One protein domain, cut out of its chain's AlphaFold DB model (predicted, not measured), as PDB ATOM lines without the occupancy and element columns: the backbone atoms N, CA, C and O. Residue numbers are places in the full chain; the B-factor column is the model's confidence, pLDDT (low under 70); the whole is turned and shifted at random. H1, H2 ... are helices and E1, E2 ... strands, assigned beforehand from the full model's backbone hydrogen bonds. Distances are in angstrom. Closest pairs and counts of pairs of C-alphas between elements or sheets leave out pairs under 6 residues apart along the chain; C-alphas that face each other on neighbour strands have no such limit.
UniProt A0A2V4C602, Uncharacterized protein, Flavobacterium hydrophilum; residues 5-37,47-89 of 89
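Overview. This is residues 5 to 37 and 47 to 89 of the 89 residues of an uncharacterized protein of Flavobacterium hydrophilum (UniProt A0A2V4C602). One twisted sheet of six strands makes a wall, and a single helix, H1, lies across one face of it near one end of the strands, where E5 ends and E4 and E6 begin. The opposite face has no named helix on it, and the E4 and E5 hairpin reaches away from H1 to the far end of the long axis. The 76 printed residues hold the named elements E1, H1, E2, E3, E4, E5, E6 in that order, with the sheet running E1, E6, E5, E4, E3, E2; it is mixed, and so is the class, helices and strands. The whole is compact, with a radius of gyration of the C-alphas of 12.7 A and spans of 36 by 26 by 21 A.

Arrangement. The inner strands E4, residues 55 to 64, and E5, residues 67 to 76, form an antiparallel hairpin at 165 degrees, with N 60 and O 71 at 2.8 A. E6, residues 81 to 88, is antiparallel to E5 at 167 degrees, with N 74 and O 83 at 2.8 A, and E5 and E6 are a hairpin. The edge strand E1, residues 5 to 11, is antiparallel to E6 at 166 degrees, with N 8 and O 84 at 2.8 A. On the other side of E4, E3, residues 47 to 52, is antiparallel to it at 157 degrees, with N 50 and O 57 at 2.8 A, and the two are a hairpin. E3 to E6 form a meander, each strand the antiparallel neighbour of the one before. The other edge strand E2, residues 30 to 32, is parallel to E3 at 24 degrees, with N 51 and O 31 at 2.8 A. E1 and E2 are apart. H1, residues 14 to 25, is on the sheet at a height of 9.0 A, making two layers, a helix on one face of a sheet. It lies over E5 and E4 and only just over E6, where 3 of its C-alphas fall, and runs across the strands, at 70 degrees to E4 on the local plane. The closest C-alphas of H1 and E3 are those of Ile 24 and Asn 49, 5.3 A; of H1 and E4, Ile 21 and Tyr 56, 6.7 A. In H1 every O i to N i+4 pair is within hydrogen-bond range.

Along the chain. E4 is 26.7 A long from first to last C-alpha, E5 28.5 A, E6 23.1 A, E1 20.4 A, H1 16.3 A, E3 15.7 A and E2 7.0 A. C-alpha 5, where E1 begins, is at (-9.850, 25.674, 2.101). H1 begins at C-alpha 14, (-35.632, 24.308, -7.433), and E6 ends at C-alpha 88, (-8.829, 20.772, 6.343).

Size, cuts and confidence. The two C-alphas farthest apart are those of Asn 66 and Glu 78, 37.2 A. Residues 38 to 46 are not printed, and C-alphas 37 and 47 are 17.1 A apart across this cut, in the link from E2 to E3. The links that are printed whole are tight. Mean pLDDT of the printed part is 90.5; residues 36 to 37 are under 70.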
ATOM      1  N   ASN A   5      -8.473  25.230   2.268       89.81
ATOM      2  CA  ASN A   5      -9.850  25.674   2.101       89.81
ATOM      3  C   ASN A   5     -10.286  25.494   0.642       89.81
ATOM      4  O   ASN A   5      -9.715  26.102  -0.268       89.81
ATOM      5  N   GLN A   6     -11.276  24.636   0.414       91.44
ATOM      6  CA  GLN A   6     -11.844  24.361  -0.904       91.44
ATOM      7  C   GLN A   6     -13.302  24.799  -0.924       91.44
ATOM      8  O   GLN A   6     -14.073  24.416  -0.051       91.44
ATOM      9  N   LYS A   7     -13.702  25.566  -1.941       95.19
ATOM     10  CA  LYS A   7     -15.071  26.068  -2.091       95.19
ATOM     11  C   LYS A   7     -15.580  25.833  -3.508       95.19
ATOM     12  O   LYS A   7     -14.919  26.193  -4.476       95.19
ATOM     13  N   THR A   8     -16.766  25.245  -3.611       94.69
ATOM     14  CA  THR A   8     -17.460  24.944  -4.866       94.69
ATOM     15  C   THR A   8     -18.875  25.503  -4.809       94.69
ATOM     16  O   THR A   8     -19.550  25.400  -3.790       94.69
ATOM     17  N   VAL A   9     -19.329  26.100  -5.908       95.88
ATOM     18  CA  VAL A   9     -20.675  26.666  -6.041       95.88
ATOM     19  C   VAL A   9     -21.359  25.983  -7.213       95.88
ATOM     20  O   VAL A   9     -20.789  25.903  -8.300       95.88
ATOM     21  N   ILE A  10     -22.565  25.477  -6.979       94.12
ATOM     22  CA  ILE A  10     -23.341  24.696  -7.938       94.12
ATOM     23  C   ILE A  10     -24.734  25.315  -8.024       94.12
ATOM     24  O   ILE A  10     -25.387  25.545  -7.006       94.12
ATOM     25  N   GLU A  11     -25.197  25.587  -9.238       94.81
ATOM     26  CA  GLU A  11     -26.606  25.882  -9.488       94.81
ATOM     27  C   GLU A  11     -27.365  24.556  -9.578       94.81
ATOM     28  O   GLU A  11     -26.955  23.648 -10.303       94.81
ATOM     29  N   ILE A  12     -28.442  24.422  -8.810       93.00
ATOM     30  CA  ILE A  12     -29.233  23.189  -8.734       93.00
ATOM     31  C   ILE A  12     -30.704  23.489  -9.008       93.00
ATOM     32  O   ILE A  12     -31.141  24.636  -8.935       93.00
ATOM     33  N   SER A  13     -31.498  22.474  -9.345       95.00
ATOM     34  CA  SER A  13     -32.915  22.714  -9.628       95.00
ATOM     35  C   SER A  13     -33.679  23.138  -8.368       95.00
ATOM     36  O   SER A  13     -33.360  22.730  -7.248       95.00
ATOM     37  N   LYS A  14     -34.762  23.902  -8.546       93.56
ATOM     38  CA  LYS A  14     -35.632  24.308  -7.433       93.56
ATOM     39  C   LYS A  14     -36.187  23.106  -6.652       93.56
ATOM     40  O   LYS A  14     -36.233  23.137  -5.429       93.56
ATOM     41  N   SER A  15     -36.548  22.020  -7.338       95.12
ATOM     42  CA  SER A  15     -37.017  20.790  -6.685       95.12
ATOM     43  C   SER A  15     -35.946  20.135  -5.811       95.12
ATOM     44  O   SER A  15     -36.258  19.551  -4.776       95.12
ATOM     45  N   GLU A  16     -34.672  20.225  -6.204       93.38
ATOM     46  CA  GLU A  16     -33.566  19.716  -5.391       93.38
ATOM     47  C   GLU A  16     -33.299  20.607  -4.181       93.38
ATOM     48  O   GLU A  16     -33.102  20.077  -3.090       93.38
ATOM     49  N   ILE A  17     -33.361  21.932  -4.347       93.06
ATOM     50  CA  ILE A  17     -33.297  22.898  -3.239       93.06
ATOM     51  C   ILE A  17     -34.364  22.565  -2.196       93.06
ATOM     52  O   ILE A  17     -34.046  22.386  -1.023       93.06
ATOM     53  N   GLU A  18     -35.621  22.443  -2.628       94.56
ATOM     54  CA  GLU A  18     -36.751  22.142  -1.748       94.56
ATOM     55  C   GLU A  18     -36.550  20.806  -1.025       94.56
ATOM     56  O   GLU A  18     -36.761  20.729   0.187       94.56
ATOM     57  N   ARG A  19     -36.064  19.776  -1.734       95.38
ATOM     58  CA  ARG A  19     -35.727  18.477  -1.136       95.38
ATOM     59  C   ARG A  19     -34.659  18.607  -0.050       95.38
ATOM     60  O   ARG A  19     -34.870  18.114   1.054       95.38
ATOM     61  N   ILE A  20     -33.546  19.287  -0.327       93.62
ATOM     62  CA  ILE A  20     -32.442  19.451   0.634       93.62
ATOM     63  C   ILE A  20     -32.900  20.270   1.846       93.62
ATOM     64  O   ILE A  20     -32.647  19.886   2.987       93.62
ATOM     65  N   ILE A  21     -33.621  21.375   1.629       94.56
ATOM     66  CA  ILE A  21     -34.184  22.190   2.715       94.56
ATOM     67  C   ILE A  21     -35.127  21.351   3.578       94.56
ATOM     68  O   ILE A  21     -35.089  21.445   4.805       94.56
ATOM     69  N   ASN A  22     -35.955  20.513   2.954       96.00
ATOM     70  CA  ASN A  22     -36.862  19.629   3.668       96.00
ATOM     71  C   ASN A  22     -36.106  18.612   4.536       96.00
ATOM     72  O   ASN A  22     -36.483  18.407   5.689       96.00
ATOM     73  N   GLU A  23     -35.019  18.029   4.023       94.69
ATOM     74  CA  GLU A  23     -34.138  17.140   4.790       94.69
ATOM     75  C   GLU A  23     -33.455  17.857   5.967       94.69
ATOM     76  O   GLU A  23     -33.267  17.257   7.024       94.69
ATOM     77  N   ILE A  24     -33.078  19.130   5.811       93.88
ATOM     78  CA  ILE A  24     -32.495  19.941   6.893       93.88
ATOM     79  C   ILE A  24     -33.551  20.218   7.972       93.88
ATOM     80  O   ILE A  24     -33.297  19.958   9.148       93.88
ATOM     81  N   LYS A  25     -34.748  20.685   7.586       94.62
ATOM     82  CA  LYS A  25     -35.843  21.038   8.513       94.62
ATOM     83  C   LYS A  25     -36.335  19.863   9.359       94.62
ATOM     84  O   LYS A  25     -36.707  20.062  10.507       94.62
ATOM     85  N   HIS A  26     -36.354  18.661   8.788       95.19
ATOM     86  CA  HIS A  26     -36.883  17.459   9.447       95.19
ATOM     87  C   HIS A  26     -35.805  16.594  10.111       95.19
ATOM     88  O   HIS A  26     -36.069  15.453  10.480       95.19
ATOM     89  N   SER A  27     -34.586  17.109  10.253       92.00
ATOM     90  CA  SER A  27     -33.527  16.422  10.988       92.00
ATOM     91  C   SER A  27     -33.685  16.600  12.504       92.00
ATOM     92  O   SER A  27     -34.169  17.629  12.974       92.00
ATOM     93  N   GLU A  28     -33.251  15.610  13.287       87.19
ATOM     94  CA  GLU A  28     -33.405  15.602  14.756       87.19
ATOM     95  C   GLU A  28     -32.657  16.746  15.467       87.19
ATOM     96  O   GLU A  28     -32.981  17.130  16.586       87.19
ATOM     97  N   ASN A  29     -31.647  17.300  14.805       87.88
ATOM     98  CA  ASN A  29     -30.726  18.325  15.284       87.88
ATOM     99  C   ASN A  29     -30.939  19.682  14.584       87.88
ATOM    100  O   ASN A  29     -30.026  20.514  14.582       87.88
ATOM    101  N   PHE A  30     -32.108  19.894  13.969       92.62
ATOM    102  CA  PHE A  30     -32.447  21.151  13.312       92.62
ATOM    103  C   PHE A  30     -32.496  22.320  14.306       92.62
ATOM    104  O   PHE A  30     -33.129  22.232  15.361       92.62
ATOM    105  N   LYS A  31     -31.851  23.437  13.960       90.56
ATOM    106  CA  LYS A  31     -31.894  24.689  14.730       90.56
ATOM    107  C   LYS A  31     -32.122  25.882  13.819       90.56
ATOM    108  O   LYS A  31     -31.535  25.972  12.748       90.56
ATOM    109  N   GLU A  32     -32.922  26.834  14.270       91.75
ATOM    110  CA  GLU A  32     -33.162  28.090  13.565       91.75
ATOM    111  C   GLU A  32     -32.605  29.259  14.374       91.75
ATOM    112  O   GLU A  32     -32.808  29.341  15.587       91.75
ATOM    113  N   TYR A  33     -31.872  30.144  13.701       87.00
ATOM    114  CA  TYR A  33     -31.277  31.329  14.297       87.00
ATOM    115  C   TYR A  33     -31.789  32.577  13.591       87.00
ATOM    116  O   TYR A  33     -31.699  32.712  12.371       87.00
ATOM    117  N   GLU A  34     -32.262  33.536  14.384       82.62
ATOM    118  CA  GLU A  34     -32.726  34.838  13.892       82.62
ATOM    119  C   GLU A  34     -31.569  35.763  13.482       82.62
ATOM    120  O   GLU A  34     -31.772  36.751  12.781       82.62
ATOM    121  N   ASN A  35     -30.338  35.433  13.884       75.94
ATOM    122  CA  ASN A  35     -29.130  36.192  13.584       75.94
ATOM    123  C   ASN A  35     -28.032  35.272  13.045       75.94
ATOM    124  O   ASN A  35     -27.993  34.081  13.351       75.94
ATOM    125  N   ASN A  36     -27.095  35.840  12.282       66.00
ATOM    126  CA  ASN A  36     -25.872  35.139  11.890       66.00
ATOM    127  C   ASN A  36     -24.965  34.996  13.120       66.00
ATOM    128  O   ASN A  36     -24.104  35.838  13.363       66.00
ATOM    129  N   ILE A  37     -25.197  33.964  13.928       63.00
ATOM    130  CA  ILE A  37     -24.322  33.613  15.045       63.00
ATOM    131  C   ILE A  37     -23.297  32.614  14.519       63.00
ATOM    132  O   ILE A  37     -23.662  31.567  13.996       63.00
ATOM    133  N   ILE A  47     -23.416  15.959  12.713       87.56
ATOM    134  CA  ILE A  47     -24.013  16.822  11.700       87.56
ATOM    135  C   ILE A  47     -24.706  17.957  12.460       87.56
ATOM    136  O   ILE A  47     -25.223  17.737  13.555       87.56
ATOM    137  N   LEU A  48     -24.753  19.154  11.894       89.50
ATOM    138  CA  LEU A  48     -25.604  20.256  12.328       89.50
ATOM    139  C   LEU A  48     -26.486  20.655  11.161       89.50
ATOM    140  O   LEU A  48     -26.009  20.780  10.038       89.50
ATOM    141  N   ASN A  49     -27.772  20.849  11.417       92.31
ATOM    142  CA  ASN A  49     -28.736  21.276  10.414       92.31
ATOM    143  C   ASN A  49     -29.314  22.606  10.883       92.31
ATOM    144  O   ASN A  49     -29.944  22.678  11.933       92.31
ATOM    145  N   ILE A  50     -29.041  23.679  10.151       91.94
ATOM    146  CA  ILE A  50     -29.252  25.034  10.645       91.94
ATOM    147  C   ILE A  50     -30.033  25.858   9.626       91.94
ATOM    148  O   ILE A  50     -29.770  25.807   8.425       91.94
ATOM    149  N   LYS A  51     -30.983  26.661  10.100       93.38
ATOM    150  CA  LYS A  51     -31.585  27.760   9.347       93.38
ATOM    151  C   LYS A  51     -31.025  29.085   9.854       93.38
ATOM    152  O   LYS A  51     -31.275  29.471  10.990       93.38
ATOM    153  N   TYR A  52     -30.291  29.778   8.989       90.88
ATOM    154  CA  TYR A  52     -29.900  31.175   9.162       90.88
ATOM    155  C   TYR A  52     -30.862  32.095   8.395       90.88
ATOM    156  O   TYR A  52     -31.512  31.653   7.439       90.88
ATOM    157  N   PRO A  53     -30.915  33.405   8.691       89.00
ATOM    158  CA  PRO A  53     -31.887  34.300   8.057       89.00
ATOM    159  C   PRO A  53     -31.860  34.262   6.523       89.00
ATOM    160  O   PRO A  53     -32.895  34.370   5.874       89.00
ATOM    161  N   LYS A  54     -30.677  34.053   5.931       90.12
ATOM    162  CA  LYS A  54     -30.471  34.099   4.475       90.12
ATOM    163  C   LYS A  54     -30.335  32.736   3.793       90.12
ATOM    164  O   LYS A  54     -30.371  32.684   2.568       90.12
ATOM    165  N   TYR A  55     -30.124  31.651   4.537       92.19
ATOM    166  CA  TYR A  55     -29.794  30.345   3.954       92.19
ATOM    167  C   TYR A  55     -30.023  29.198   4.938       92.19
ATOM    168  O   TYR A  55     -30.146  29.410   6.143       92.19
ATOM    169  N   TYR A  56     -30.080  27.978   4.417       94.00
ATOM    170  CA  TYR A  56     -29.986  26.761   5.220       94.00
ATOM    171  C   TYR A  56     -28.550  26.241   5.165       94.00
ATOM    172  O   TYR A  56     -27.889  26.390   4.141       94.00
ATOM    173  N   SER A  57     -28.062  25.652   6.248       93.00
ATOM    174  CA  SER A  57     -26.724  25.073   6.348       93.00
ATOM    175  C   SER A  57     -26.819  23.643   6.865       93.00
ATOM    176  O   SER A  57     -27.611  23.353   7.767       93.00
ATOM    177  N   ARG A  58     -26.010  22.751   6.303       93.00
ATOM    178  CA  ARG A  58     -25.701  21.444   6.874       93.00
ATOM    179  C   ARG A  58     -24.195  21.366   7.068       93.00
ATOM    180  O   ARG A  58     -23.447  21.414   6.097       93.00
ATOM    181  N   GLU A  59     -23.769  21.238   8.312       91.00
ATOM    182  CA  GLU A  59     -22.359  21.290   8.706       91.00
ATOM    183  C   GLU A  59     -21.958  19.938   9.285       91.00
ATOM    184  O   GLU A  59     -22.745  19.303   9.988       91.00
ATOM    185  N   LEU A  60     -20.765  19.462   8.956       89.44
ATOM    186  CA  LEU A  60     -20.244  18.181   9.412       89.44
ATOM    187  C   LEU A  60     -18.776  18.342   9.786       89.44
ATOM    188  O   LEU A  60     -17.967  18.773   8.969       89.44
ATOM    189  N   TYR A  61     -18.441  17.905  10.992       88.38
ATOM    190  CA  TYR A  61     -17.074  17.843  11.490       88.38
ATOM    191  C   TYR A  61     -16.666  16.379  11.600       88.38
ATOM    192  O   TYR A  61     -17.315  15.597  12.302       88.38
ATOM    193  N   LYS A  62     -15.612  15.986  10.889       87.12
ATOM    194  CA  LYS A  62     -15.070  14.627  10.965       87.12
ATOM    195  C   LYS A  62     -13.586  14.604  10.637       87.12
ATOM    196  O   LYS A  62     -13.095  15.442   9.895       87.12
ATOM    197  N   GLU A  63     -12.897  13.594  11.129       87.50
ATOM    198  CA  GLU A  63     -11.532  13.296  10.713       87.50
ATOM    199  C   GLU A  63     -11.556  12.496   9.395       87.50
ATOM    200  O   GLU A  63     -12.304  11.519   9.266       87.50
ATOM    201  N   ILE A  64     -10.785  12.923   8.391       85.06
ATOM    202  CA  ILE A  64     -10.549  12.184   7.139       85.06
ATOM    203  C   ILE A  64      -9.039  12.008   7.008       85.06
ATOM    204  O   ILE A  64      -8.317  12.995   7.022       85.06
ATOM    205  N   ASP A  65      -8.551  10.772   6.896       87.62
ATOM    206  CA  ASP A  65      -7.117  10.475   6.739       87.62
ATOM    207  C   ASP A  65      -6.211  11.134   7.807       87.62
ATOM    208  O   ASP A  65      -5.110  11.594   7.508       87.62
ATOM    209  N   ASN A  66      -6.665  11.156   9.068       85.38
ATOM    210  CA  ASN A  66      -6.026  11.836  10.207       85.38
ATOM    211  C   ASN A  66      -5.947  13.370  10.096       85.38
ATOM    212  O   ASN A  66      -5.079  13.994  10.709       85.38
ATOM    213  N   ILE A  67      -6.838  13.978   9.308       86.69
ATOM    214  CA  ILE A  67      -6.947  15.426   9.118       86.69
ATOM    215  C   ILE A  67      -8.328  15.882   9.589       86.69
ATOM    216  O   ILE A  67      -9.360  15.374   9.126       86.69
ATOM    217  N   ALA A  68      -8.362  16.854  10.500       87.62
ATOM    218  CA  ALA A  68      -9.610  17.433  10.977       87.62
ATOM    219  C   ALA A  68     -10.290  18.168   9.814       87.62
ATOM    220  O   ALA A  68      -9.777  19.154   9.292       87.62
ATOM    221  N   THR A  69     -11.441  17.657   9.381       88.50
ATOM    222  CA  THR A  69     -12.139  18.140   8.191       88.50
ATOM    223  C   THR A  69     -13.515  18.681   8.554       88.50
ATOM    224  O   THR A  69     -14.364  17.988   9.121       88.50
ATOM    225  N   GLN A  70     -13.756  19.928   8.170       89.88
ATOM    226  CA  GLN A  70     -15.038  20.602   8.307       89.88
ATOM    227  C   GLN A  70     -15.682  20.706   6.933       89.88
ATOM    228  O   GLN A  70     -15.068  21.188   5.984       89.88
ATOM    229  N   ILE A  71     -16.919  20.243   6.823       90.69
ATOM    230  CA  ILE A  71     -17.691  20.268   5.590       90.69
ATOM    231  C   ILE A  71     -18.922  21.135   5.820       90.69
ATOM    232  O   ILE A  71     -19.741  20.828   6.685       90.69
ATOM    233  N   TYR A  72     -19.076  22.174   5.007       92.12
ATOM    234  CA  TYR A  72     -20.219  23.076   5.026       92.12
ATOM    235  C   TYR A  72     -21.004  22.934   3.731       92.12
ATOM    236  O   TYR A  72     -20.452  23.051   2.635       92.12
ATOM    237  N   LEU A  73     -22.303  22.700   3.862       93.81
ATOM    238  CA  LEU A  73     -23.245  22.691   2.758       93.81
ATOM    239  C   LEU A  73     -24.264  23.807   2.968       93.81
ATOM    240  O   LEU A  73     -25.159  23.690   3.801       93.81
ATOM    241  N   THR A  74     -24.146  24.869   2.189       95.00
ATOM    242  CA  THR A  74     -24.986  26.059   2.280       95.00
ATOM    243  C   THR A  74     -25.985  26.095   1.132       95.00
ATOM    244  O   THR A  74     -25.617  26.009  -0.037       95.00
ATOM    245  N   VAL A  75     -27.264  26.262   1.454       94.94
ATOM    246  CA  VAL A  75     -28.374  26.276   0.501       94.94
ATOM    247  C   VAL A  75     -29.030  27.653   0.494       94.94
ATOM    248  O   VAL A  75     -29.668  28.063   1.471       94.94
ATOM    249  N   TYR A  76     -28.911  28.360  -0.628       93.19
ATOM    250  CA  TYR A  76     -29.565  29.648  -0.855       93.19
ATOM    251  C   TYR A  76     -30.874  29.446  -1.620       93.19
ATOM    252  O   TYR A  76     -30.883  29.410  -2.852       93.19
ATOM    253  N   GLU A  77     -31.978  29.347  -0.877       87.50
ATOM    254  CA  GLU A  77     -33.324  29.071  -1.402       87.50
ATOM    255  C   GLU A  77     -33.727  30.012  -2.547       87.50
ATOM    256  O   GLU A  77     -34.131  29.557  -3.612       87.50
ATOM    257  N   GLU A  78     -33.540  31.322  -2.374       87.94
ATOM    258  CA  GLU A  78     -33.952  32.327  -3.366       87.94
ATOM    259  C   GLU A  78     -33.129  32.294  -4.660       87.94
ATOM    260  O   GLU A  78     -33.559  32.827  -5.682       87.94
ATOM    261  N   LYS A  79     -31.927  31.711  -4.616       89.88
ATOM    262  CA  LYS A  79     -30.967  31.750  -5.727       89.88
ATOM    263  C   LYS A  79     -30.827  30.419  -6.451       89.88
ATOM    264  O   LYS A  79     -30.149  30.378  -7.468       89.88
ATOM    265  N   ASN A  80     -31.426  29.350  -5.930       89.94
ATOM    266  CA  ASN A  80     -31.180  27.981  -6.379       89.94
ATOM    267  C   ASN A  80     -29.684  27.599  -6.383       89.94
ATOM    268  O   ASN A  80     -29.208  26.865  -7.247       89.94
ATOM    269  N   ILE A  81     -28.931  28.117  -5.406       93.81
ATOM    270  CA  ILE A  81     -27.491  27.876  -5.279       93.81
ATOM    271  C   ILE A  81     -27.227  26.937  -4.108       93.81
ATOM    272  O   ILE A  81     -27.681  27.183  -2.985       93.81
ATOM    273  N   LEU A  82     -26.423  25.913  -4.378       93.56
ATOM    274  CA  LEU A  82     -25.772  25.065  -3.396       93.56
ATOM    275  C   LEU A  82     -24.287  25.427  -3.340       93.56
ATOM    276  O   LEU A  82     -23.566  25.332  -4.333       93.56
ATOM    277  N   GLU A  83     -23.823  25.846  -2.177       95.31
ATOM    278  CA  GLU A  83     -22.414  26.087  -1.910       95.31
ATOM    279  C   GLU A  83     -21.874  24.976  -1.014       95.31
ATOM    280  O   GLU A  83     -22.471  24.619  -0.003       95.31
ATOM    281  N   TYR A  84     -20.733  24.430  -1.406       93.00
ATOM    282  CA  TYR A  84     -20.034  23.369  -0.708       93.00
ATOM    283  C   TYR A  84     -18.633  23.853  -0.349       93.00
ATOM    284  O   TYR A  84     -17.889  24.297  -1.228       93.00
ATOM    285  N   GLN A  85     -18.270  23.768   0.926       93.56
ATOM    286  CA  GLN A  85     -16.953  24.153   1.417       93.56
ATOM    287  C   GLN A  85     -16.342  23.029   2.253       93.56
ATOM    288  O   GLN A  85     -17.016  22.457   3.106       93.56
ATOM    289  N   ILE A  86     -15.063  22.739   2.014       91.50
ATOM    290  CA  ILE A  86     -14.235  21.852   2.834       91.50
ATOM    291  C   ILE A  86     -13.103  22.680   3.433       91.50
ATOM    292  O   ILE A  86     -12.424  23.407   2.705       91.50
ATOM    293  N   ILE A  87     -12.890  22.547   4.737       90.12
ATOM    294  CA  ILE A  87     -11.752  23.118   5.457       90.12
ATOM    295  C   ILE A  87     -11.007  21.968   6.137       90.12
ATOM    296  O   ILE A  87     -11.607  21.237   6.921       90.12
ATOM    297  N   GLU A  88      -9.733  21.795   5.804       89.12
ATOM    298  CA  GLU A  88      -8.829  20.772   6.343       89.12
ATOM    299  C   GLU A  88      -7.714  21.463   7.150       89.12
ATOM    300  O   GLU A  88      -7.031  22.334   6.597       89.12
ATOM    301  N   ASP A  89      -7.537  21.076   8.418       82.12
ATOM    302  CA  ASP A  89      -6.499  21.587   9.343       82.12
ATOM    303  C   ASP A  89      -5.360  20.568   9.559       82.12
ATOM    304  O   ASP A  89      -5.673  19.400   9.897       82.12
TER     305      ASP A  89